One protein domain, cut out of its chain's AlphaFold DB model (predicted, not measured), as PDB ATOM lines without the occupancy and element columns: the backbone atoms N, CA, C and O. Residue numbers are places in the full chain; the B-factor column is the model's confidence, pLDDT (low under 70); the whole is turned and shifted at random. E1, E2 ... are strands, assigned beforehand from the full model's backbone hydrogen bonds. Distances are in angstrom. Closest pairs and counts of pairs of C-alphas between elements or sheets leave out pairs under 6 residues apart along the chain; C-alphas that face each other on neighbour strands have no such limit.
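What this domain is: This is residues 105 to 166 of the 173 residues of the protein "DUF551 domain-containing protein" of Mannheimia pernigra (UniProt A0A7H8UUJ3). A strongly twisted sheet of four strands, half rolled into an open trough, makes the body, and the hairpin of E1 and E2 reaches from the end of E4 to one end of the longest axis. The link from E3 to E4 makes the other end. The printed part has 62 residues, no named helix and six strands, E1 to E6 along the chain, class all strand; the body's order is E5, E4, E3, E6, antiparallel. It is compact, with a radius of gyration of the C-alphas of 11.0 A and spans of 34 by 24 by 21 A.

How they stand to each other: Look first at E1, residues 113 to 116, and E2, residues 119 to 122, an antiparallel hairpin with N 114 and O 121 at 2.9 A. E2 runs on into E3, residues 125 to 130, at 81 degrees. E4, residues 138 to 145, bends by 67 degrees at residue 141; N 127 and O 140 of E3 and E4 are 2.8 A apart. E5, residues 149 to 152, completes a meander, E3, E4 and E5, each the antiparallel neighbour of the one before, with N 143 and O 151 at 2.9 A. E6, residues 159 to 165, is the antiparallel neighbour of E3, with N 128 and O 162 at 2.8 A, and closes a Greek key, a meander whose first strand neighbours the fourth. The closest C-alphas of E2 and E4, Arg 121 and Ile 145, are 4.5 A apart. E1 and E6 are apart.

Where its parts are: Find C-alpha 113 at (201.620, 177.201, 202.738), where E1 begins. E3 spans 14.9 A; E4, the longest strand, spans 20.1 A from (184.447, 177.032, 187.484). E6 spans 17.8 A and ends at (194.175, 168.436, 196.915).

The domain as a whole: The C-alphas farthest apart, Asp 117 and Glu 134, are 35.0 A apart. The printed part has no cut, no link is long, and no printed residue is under 70 in pLDDT.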
ATOM      1  N   SER A 105     185.880 174.167 202.049       87.56
ATOM      2  CA  SER A 105     185.551 175.593 202.011       87.56
ATOM      3  C   SER A 105     186.733 176.408 202.523       87.56
ATOM      4  O   SER A 105     187.297 176.102 203.574       87.56
ATOM      5  N   VAL A 106     187.065 177.507 201.844       89.00
ATOM      6  CA  VAL A 106     188.108 178.439 202.318       89.00
ATOM      7  C   VAL A 106     187.743 179.105 203.652       89.00
ATOM      8  O   VAL A 106     188.607 179.648 204.336       89.00
ATOM      9  N   LYS A 107     186.461 179.061 204.044       85.88
ATOM     10  CA  LYS A 107     185.993 179.506 205.366       85.88
ATOM     11  C   LYS A 107     186.346 178.514 206.476       85.88
ATOM     12  O   LYS A 107     186.483 178.938 207.621       85.88
ATOM     13  N   ASP A 108     186.495 177.236 206.135       81.12
ATOM     14  CA  ASP A 108     186.814 176.168 207.084       81.12
ATOM     15  C   ASP A 108     188.327 176.003 207.238       81.12
ATOM     16  O   ASP A 108     188.839 175.924 208.355       81.12
ATOM     17  N   SER A 109     189.053 175.944 206.118       85.56
ATOM     18  CA  SER A 109     190.509 175.814 206.106       85.56
ATOM     19  C   SER A 109     191.108 176.249 204.771       85.56
ATOM     20  O   SER A 109     190.508 176.060 203.713       85.56
ATOM     21  N   TYR A 110     192.332 176.769 204.817       89.69
ATOM     22  CA  TYR A 110     193.124 177.097 203.633       89.69
ATOM     23  C   TYR A 110     194.107 175.971 203.279       89.69
ATOM     24  O   TYR A 110     194.503 175.211 204.169       89.69
ATOM     25  N   PRO A 111     194.565 175.888 202.014       91.50
ATOM     26  CA  PRO A 111     195.696 175.043 201.660       91.50
ATOM     27  C   PRO A 111     196.926 175.396 202.516       91.50
ATOM     28  O   PRO A 111     197.198 176.582 202.732       91.50
ATOM     29  N   PRO A 112     197.687 174.405 203.005       90.81
ATOM     30  CA  PRO A 112     198.905 174.670 203.761       90.81
ATOM     31  C   PRO A 112     199.936 175.379 202.878       90.81
ATOM     32  O   PRO A 112     200.147 174.991 201.733       90.81
ATOM     33  N   VAL A 113     200.583 176.412 203.420       92.62
ATOM     34  CA  VAL A 113     201.620 177.201 202.738       92.62
ATOM     35  C   VAL A 113     202.985 176.862 203.318       92.62
ATOM     36  O   VAL A 113     203.174 176.894 204.534       92.62
ATOM     37  N   PHE A 114     203.946 176.582 202.448       92.69
ATOM     38  CA  PHE A 114     205.320 176.252 202.801       92.69
ATOM     39  C   PHE A 114     206.298 176.776 201.743       92.69
ATOM     40  O   PHE A 114     205.908 177.408 200.760       92.69
ATOM     41  N   ASP A 115     207.591 176.616 202.009       92.94
ATOM     42  CA  ASP A 115     208.644 177.123 201.136       92.94
ATOM     43  C   ASP A 115     208.852 176.188 199.935       92.94
ATOM     44  O   ASP A 115     209.255 175.037 200.104       92.94
ATOM     45  N   HIS A 116     208.593 176.695 198.729       90.38
ATOM     46  CA  HIS A 116     208.963 176.064 197.467       90.38
ATOM     47  C   HIS A 116     210.146 176.822 196.857       90.38
ATOM     48  O   HIS A 116     209.955 177.756 196.079       90.38
ATOM     49  N   ASP A 117     211.368 176.434 197.224       90.44
ATOM     50  CA  ASP A 117     212.614 176.981 196.667       90.44
ATOM     51  C   ASP A 117     212.758 178.514 196.793       90.44
ATOM     52  O   ASP A 117     213.196 179.211 195.874       90.44
ATOM     53  N   GLY A 118     212.401 179.064 197.955       89.81
ATOM     54  CA  GLY A 118     212.413 180.495 198.254       89.81
ATOM     55  C   GLY A 118     211.090 181.205 197.950       89.81
ATOM     56  O   GLY A 118     211.016 182.432 198.066       89.81
ATOM     57  N   PHE A 119     210.048 180.462 197.567       88.44
ATOM     58  CA  PHE A 119     208.718 180.988 197.279       88.44
ATOM     59  C   PHE A 119     207.662 180.367 198.202       88.44
ATOM     60  O   PHE A 119     207.282 179.208 198.057       88.44
ATOM     61  N   MET A 120     207.160 181.167 199.146       93.31
ATOM     62  CA  MET A 120     206.135 180.740 200.104       93.31
ATOM     63  C   MET A 120     204.764 180.632 199.430       93.31
ATOM     64  O   MET A 120     204.101 181.648 199.192       93.31
ATOM     65  N   ARG A 121     204.325 179.404 199.160       94.12
ATOM     66  CA  ARG A 121     203.012 179.098 198.582       94.12
ATOM     67  C   ARG A 121     202.504 177.732 199.047       94.12
ATOM     68  O   ARG A 121     203.225 177.005 199.716       94.12
ATOM     69  N   SER A 122     201.271 177.390 198.706       94.06
ATOM     70  CA  SER A 122     200.794 176.013 198.796       94.06
ATOM     71  C   SER A 122     201.258 175.171 197.610       94.06
ATOM     72  O   SER A 122     201.627 175.707 196.557       94.06
ATOM     73  N   ASP A 123     201.091 173.855 197.736       93.62
ATOM     74  CA  ASP A 123     200.984 172.977 196.573       93.62
ATOM     75  C   ASP A 123     199.891 173.458 195.612       93.62
ATOM     76  O   ASP A 123     198.983 174.221 195.970       93.62
ATOM     77  N   VAL A 124     199.982 172.984 194.370       93.81
ATOM     78  CA  VAL A 124     198.896 173.142 193.407       93.81
ATOM     79  C   VAL A 124     197.707 172.312 193.883       93.81
ATOM     80  O   VAL A 124     197.844 171.137 194.216       93.81
ATOM     81  N   VAL A 125     196.541 172.940 193.906       94.62
ATOM     82  CA  VAL A 125     195.254 172.371 194.298       94.62
ATOM     83  C   VAL A 125     194.244 172.584 193.175       94.62
ATOM     84  O   VAL A 125     194.436 173.440 192.305       94.62
ATOM     85  N   ILE A 126     193.152 171.825 193.197       94.88
ATOM     86  CA  ILE A 126     191.982 172.143 192.376       94.88
ATOM     87  C   ILE A 126     191.176 173.187 193.145       94.88
ATOM     88  O   ILE A 126     190.859 172.994 194.319       94.88
ATOM     89  N   THR A 127     190.849 174.296 192.501       94.25
ATOM     90  CA  THR A 127     190.054 175.390 193.061       94.25
ATOM     91  C   THR A 127     188.655 175.377 192.461       94.25
ATOM     92  O   THR A 127     188.463 174.943 191.328       94.25
ATOM     93  N   PHE A 128     187.672 175.858 193.218       93.81
ATOM     94  CA  PHE A 128     186.340 176.180 192.717       93.81
ATOM     95  C   PHE A 128     186.017 177.634 193.041       93.81
ATOM     96  O   PHE A 128     185.978 178.043 194.211       93.81
ATOM     97  N   GLY A 129     185.799 178.426 191.999       92.44
ATOM     98  CA  GLY A 129     185.679 179.864 192.145       92.44
ATOM     99  C   GLY A 129     185.586 180.597 190.819       92.44
ATOM    100  O   GLY A 129     185.455 179.992 189.759       92.44
ATOM    101  N   LYS A 130     185.642 181.919 190.900       91.94
ATOM    102  CA  LYS A 130     185.603 182.825 189.763       91.94
ATOM    103  C   LYS A 130     187.011 183.281 189.410       91.94
ATOM    104  O   LYS A 130     187.725 183.808 190.264       91.94
ATOM    105  N   GLU A 131     187.389 183.125 188.149       85.62
ATOM    106  CA  GLU A 131     188.601 183.763 187.620       85.62
ATOM    107  C   GLU A 131     188.405 185.280 187.501       85.62
ATOM    108  O   GLU A 131     189.282 186.042 187.896       85.62
ATOM    109  N   GLU A 132     187.217 185.718 187.075       85.62
ATOM    110  CA  GLU A 132     186.829 187.127 186.936       85.62
ATOM    111  C   GLU A 132     185.400 187.346 187.475       85.62
ATOM    112  O   GLU A 132     184.592 186.418 187.479       85.62
ATOM    113  N   ASP A 133     185.065 188.563 187.918       83.12
ATOM    114  CA  ASP A 133     183.791 188.878 188.604       83.12
ATOM    115  C   ASP A 133     182.534 188.493 187.792       83.12
ATOM    116  O   ASP A 133     181.557 187.953 188.330       83.12
ATOM    117  N   GLU A 134     182.591 188.715 186.476       82.56
ATOM    118  CA  GLU A 134     181.489 188.493 185.529       82.56
ATOM    119  C   GLU A 134     181.405 187.050 184.997       82.56
ATOM    120  O   GLU A 134     180.518 186.742 184.199       82.56
ATOM    121  N   ILE A 135     182.306 186.158 185.421       84.06
ATOM    122  CA  ILE A 135     182.347 184.764 184.969       84.06
ATOM    123  C   ILE A 135     181.689 183.855 186.015       84.06
ATOM    124  O   ILE A 135     181.813 184.051 187.228       84.06
ATOM    125  N   GLU A 136     180.964 182.845 185.532       89.44
ATOM    126  CA  GLU A 136     180.396 181.798 186.383       89.44
ATOM    127  C   GLU A 136     181.505 181.008 187.098       89.44
ATOM    128  O   GLU A 136     182.549 180.738 186.497       89.44
ATOM    129  N   PRO A 137     181.300 180.590 188.359       90.19
ATOM    130  CA  PRO A 137     182.276 179.773 189.060       90.19
ATOM    131  C   PRO A 137     182.622 178.497 188.284       90.19
ATOM    132  O   PRO A 137     181.741 177.761 187.838       90.19
ATOM    133  N   THR A 138     183.914 178.215 188.159       91.38
ATOM    134  CA  THR A 138     184.447 177.032 187.484       91.38
ATOM    135  C   THR A 138     185.477 176.329 188.359       91.38
ATOM    136  O   THR A 138     185.995 176.889 189.329       91.38
ATOM    137  N   CYS A 139     185.768 175.079 188.007       92.00
ATOM    138  CA  CYS A 139     186.932 174.380 188.524       92.00
ATOM    139  C   CYS A 139     188.182 174.815 187.753       92.00
ATOM    140  O   CYS A 139     188.152 174.889 186.522       92.00
ATOM    141  N   GLY A 140     189.277 175.034 188.472       91.50
ATOM    142  CA  GLY A 140     190.584 175.341 187.903       91.50
ATOM    143  C   GLY A 140     191.711 174.729 188.725       91.50
ATOM    144  O   GLY A 140     191.476 174.095 189.753       91.50
ATOM    145  N   PHE A 141     192.944 174.909 188.266       94.50
ATOM    146  CA  PHE A 141     194.134 174.600 189.054       94.50
ATOM    147  C   PHE A 141     194.734 175.901 189.576       94.50
ATOM    148  O   PHE A 141     194.773 176.913 188.869       94.50
ATOM    149  N   GLY A 142     195.199 175.892 190.818       94.25
ATOM    150  CA  GLY A 142     195.830 177.066 191.398       94.25
ATOM    151  C   GLY A 142     196.631 176.762 192.648       94.25
ATOM    152  O   GLY A 142     196.575 175.667 193.192       94.25
ATOM    153  N   TYR A 143     197.390 177.747 193.106       94.81
ATOM    154  CA  TYR A 143     198.100 177.709 194.380       94.81
ATOM    155  C   TYR A 143     197.786 178.968 195.182       94.81
ATOM    156  O   TYR A 143     197.484 180.026 194.625       94.81
ATOM    157  N   MET A 144     197.871 178.864 196.503       95.44
ATOM    158  CA  MET A 144     197.647 179.979 197.411       95.44
ATOM    159  C   MET A 144     198.984 180.560 197.874       95.44
ATOM    160  O   MET A 144     199.903 179.820 198.219       95.44
ATOM    161  N   ILE A 145     199.089 181.885 197.936       92.06
ATOM    162  CA  ILE A 145     200.163 182.577 198.665       92.06
ATOM    163  C   ILE A 145     199.626 183.159 199.976       92.06
ATOM    164  O   ILE A 145     198.415 183.243 200.195       92.06
ATOM    165  N   ASN A 146     200.527 183.609 200.852       80.25
ATOM    166  CA  ASN A 146     200.137 184.255 202.105       80.25
ATOM    167  C   ASN A 146     199.113 185.384 201.886       80.25
ATOM    168  O   ASN A 146     199.327 186.289 201.079       80.25
ATOM    169  N   GLY A 147     198.028 185.343 202.665       74.12
ATOM    170  CA  GLY A 147     196.970 186.355 202.635       74.12
ATOM    171  C   GLY A 147     195.724 185.986 201.829       74.12
ATOM    172  O   GLY A 147     195.036 186.901 201.394       74.12
ATOM    173  N   ASN A 148     195.420 184.690 201.657       79.19
ATOM    174  CA  ASN A 148     194.212 184.202 200.970       79.19
ATOM    175  C   ASN A 148     194.108 184.685 199.512       79.19
ATOM    176  O   ASN A 148     193.071 185.156 199.055       79.19
ATOM    177  N   ARG A 149     195.225 184.622 198.787       91.69
ATOM    178  CA  ARG A 149     195.282 185.009 197.376       91.69
ATOM    179  C   ARG A 149     195.637 183.785 196.558       91.69
ATOM    180  O   ARG A 149     196.716 183.216 196.743       91.69
ATOM    181  N   PHE A 150     194.717 183.378 195.695       94.81
ATOM    182  CA  PHE A 150     194.873 182.219 194.829       94.81
ATOM    183  C   PHE A 150     195.311 182.662 193.442       94.81
ATOM    184  O   PHE A 150     194.770 183.618 192.897       94.81
ATOM    185  N   TYR A 151     196.270 181.945 192.870       94.12
ATOM    186  CA  TYR A 151     196.800 182.198 191.538       94.12
ATOM    187  C   TYR A 151     196.672 180.944 190.682       94.12
ATOM    188  O   TYR A 151     197.014 179.851 191.139       94.12
ATOM    189  N   GLY A 152     196.188 181.112 189.457       89.94
ATOM    190  CA  GLY A 152     196.182 180.109 188.397       89.94
ATOM    191  C   GLY A 152     196.984 180.586 187.187       89.94
ATOM    192  O   GLY A 152     197.727 181.569 187.263       89.94
ATOM    193  N   ASP A 153     196.802 179.917 186.052       83.75
ATOM    194  CA  ASP A 153     197.536 180.222 184.816       83.75
ATOM    195  C   ASP A 153     197.242 181.634 184.274       83.75
ATOM    196  O   ASP A 153     198.115 182.273 183.686       83.75
ATOM    197  N   ASN A 154     196.032 182.146 184.525       85.06
ATOM    198  CA  ASN A 154     195.580 183.469 184.079       85.06
ATOM    199  C   ASN A 154     195.877 184.596 185.089       85.06
ATOM    200  O   ASN A 154     195.507 185.746 184.856       85.06
ATOM    201  N   GLY A 155     196.568 184.299 186.194       89.50
ATOM    202  CA  GLY A 155     196.861 185.258 187.259       89.50
ATOM    203  C   GLY A 155     196.055 185.004 188.532       89.50
ATOM    204  O   GLY A 155     195.760 183.861 188.872       89.50
ATOM    205  N   GLU A 156     195.772 186.066 189.286       93.88
ATOM    206  CA  GLU A 156     195.018 185.974 190.540       93.88
ATOM    207  C   GLU A 156     193.537 185.689 190.261       93.88
ATOM    208  O   GLU A 156     192.917 186.392 189.467       93.88
ATOM    209  N   TYR A 157     192.971 184.688 190.934       92.00
ATOM    210  CA  TYR A 157     191.531 184.435 190.911       92.00
ATOM    211  C   TYR A 157     190.786 185.589 191.586       92.00
ATOM    212  O   TYR A 157     191.177 186.030 192.668       92.00
ATOM    213  N   PHE A 158     189.668 186.019 190.999       91.75
ATOM    214  CA  PHE A 158     188.778 186.993 191.626       91.75
ATOM    215  C   PHE A 158     188.213 186.489 192.962       91.75
ATOM    216  O   PHE A 158     188.217 187.213 193.957       91.75
ATOM    217  N   GLU A 159     187.747 185.239 192.997       92.81
ATOM    218  CA  GLU A 159     187.219 184.613 194.208       92.81
ATOM    219  C   GLU A 159     187.425 183.098 194.168       92.81
ATOM    220  O   GLU A 159     187.062 182.448 193.195       92.81
ATOM    221  N   VAL A 160     187.932 182.509 195.251       93.25
ATOM    222  CA  VAL A 160     187.937 181.053 195.453       93.25
ATOM    223  C   VAL A 160     187.079 180.735 196.665       93.25
ATOM    224  O   VAL A 160     187.285 181.291 197.740       93.25
ATOM    225  N   THR A 161     186.111 179.836 196.491       92.94
ATOM    226  CA  THR A 161     185.185 179.440 197.563       92.94
ATOM    227  C   THR A 161     185.560 178.096 198.170       92.94
ATOM    228  O   THR A 161     185.405 177.906 199.378       92.94
ATOM    229  N   HIS A 162     186.074 177.175 197.352       92.75
ATOM    230  CA  HIS A 162     186.468 175.842 197.786       92.75
ATOM    231  C   HIS A 162     187.757 175.396 197.098       92.75
ATOM    232  O   HIS A 162     188.098 175.872 196.014       92.75
ATOM    233  N   TRP A 163     188.456 174.455 197.719       93.19
ATOM    234  CA  TRP A 163     189.629 173.802 197.151       93.19
ATOM    235  C   TRP A 163     189.663 172.314 197.508       93.19
ATOM    236  O   TRP A 163     189.026 171.887 198.467       93.19
ATOM    237  N   GLN A 164     190.414 171.526 196.751       92.88
ATOM    238  CA  GLN A 164     190.721 170.129 197.064       92.88
ATOM    239  C   GLN A 164     192.170 169.814 196.656       92.88
ATOM    240  O   GLN A 164     192.673 170.413 195.696       92.88
ATOM    241  N   PRO A 165     192.869 168.907 197.360       90.88
ATOM    242  CA  PRO A 165     194.175 168.436 196.915       90.88
ATOM    243  C   PRO A 165     194.073 167.779 195.533       90.88
ATOM    244  O   PRO A 165     193.009 167.302 195.132       90.88
ATOM    245  N   LEU A 166     195.185 167.751 194.797       90.25
ATOM    246  CA  LEU A 166     195.252 166.967 193.569       90.25
ATOM    247  C   LEU A 166     195.052 165.476 193.887       90.25
ATOM    248  O   LEU A 166     195.517 165.018 194.936       90.25
TER     249      LEU A 166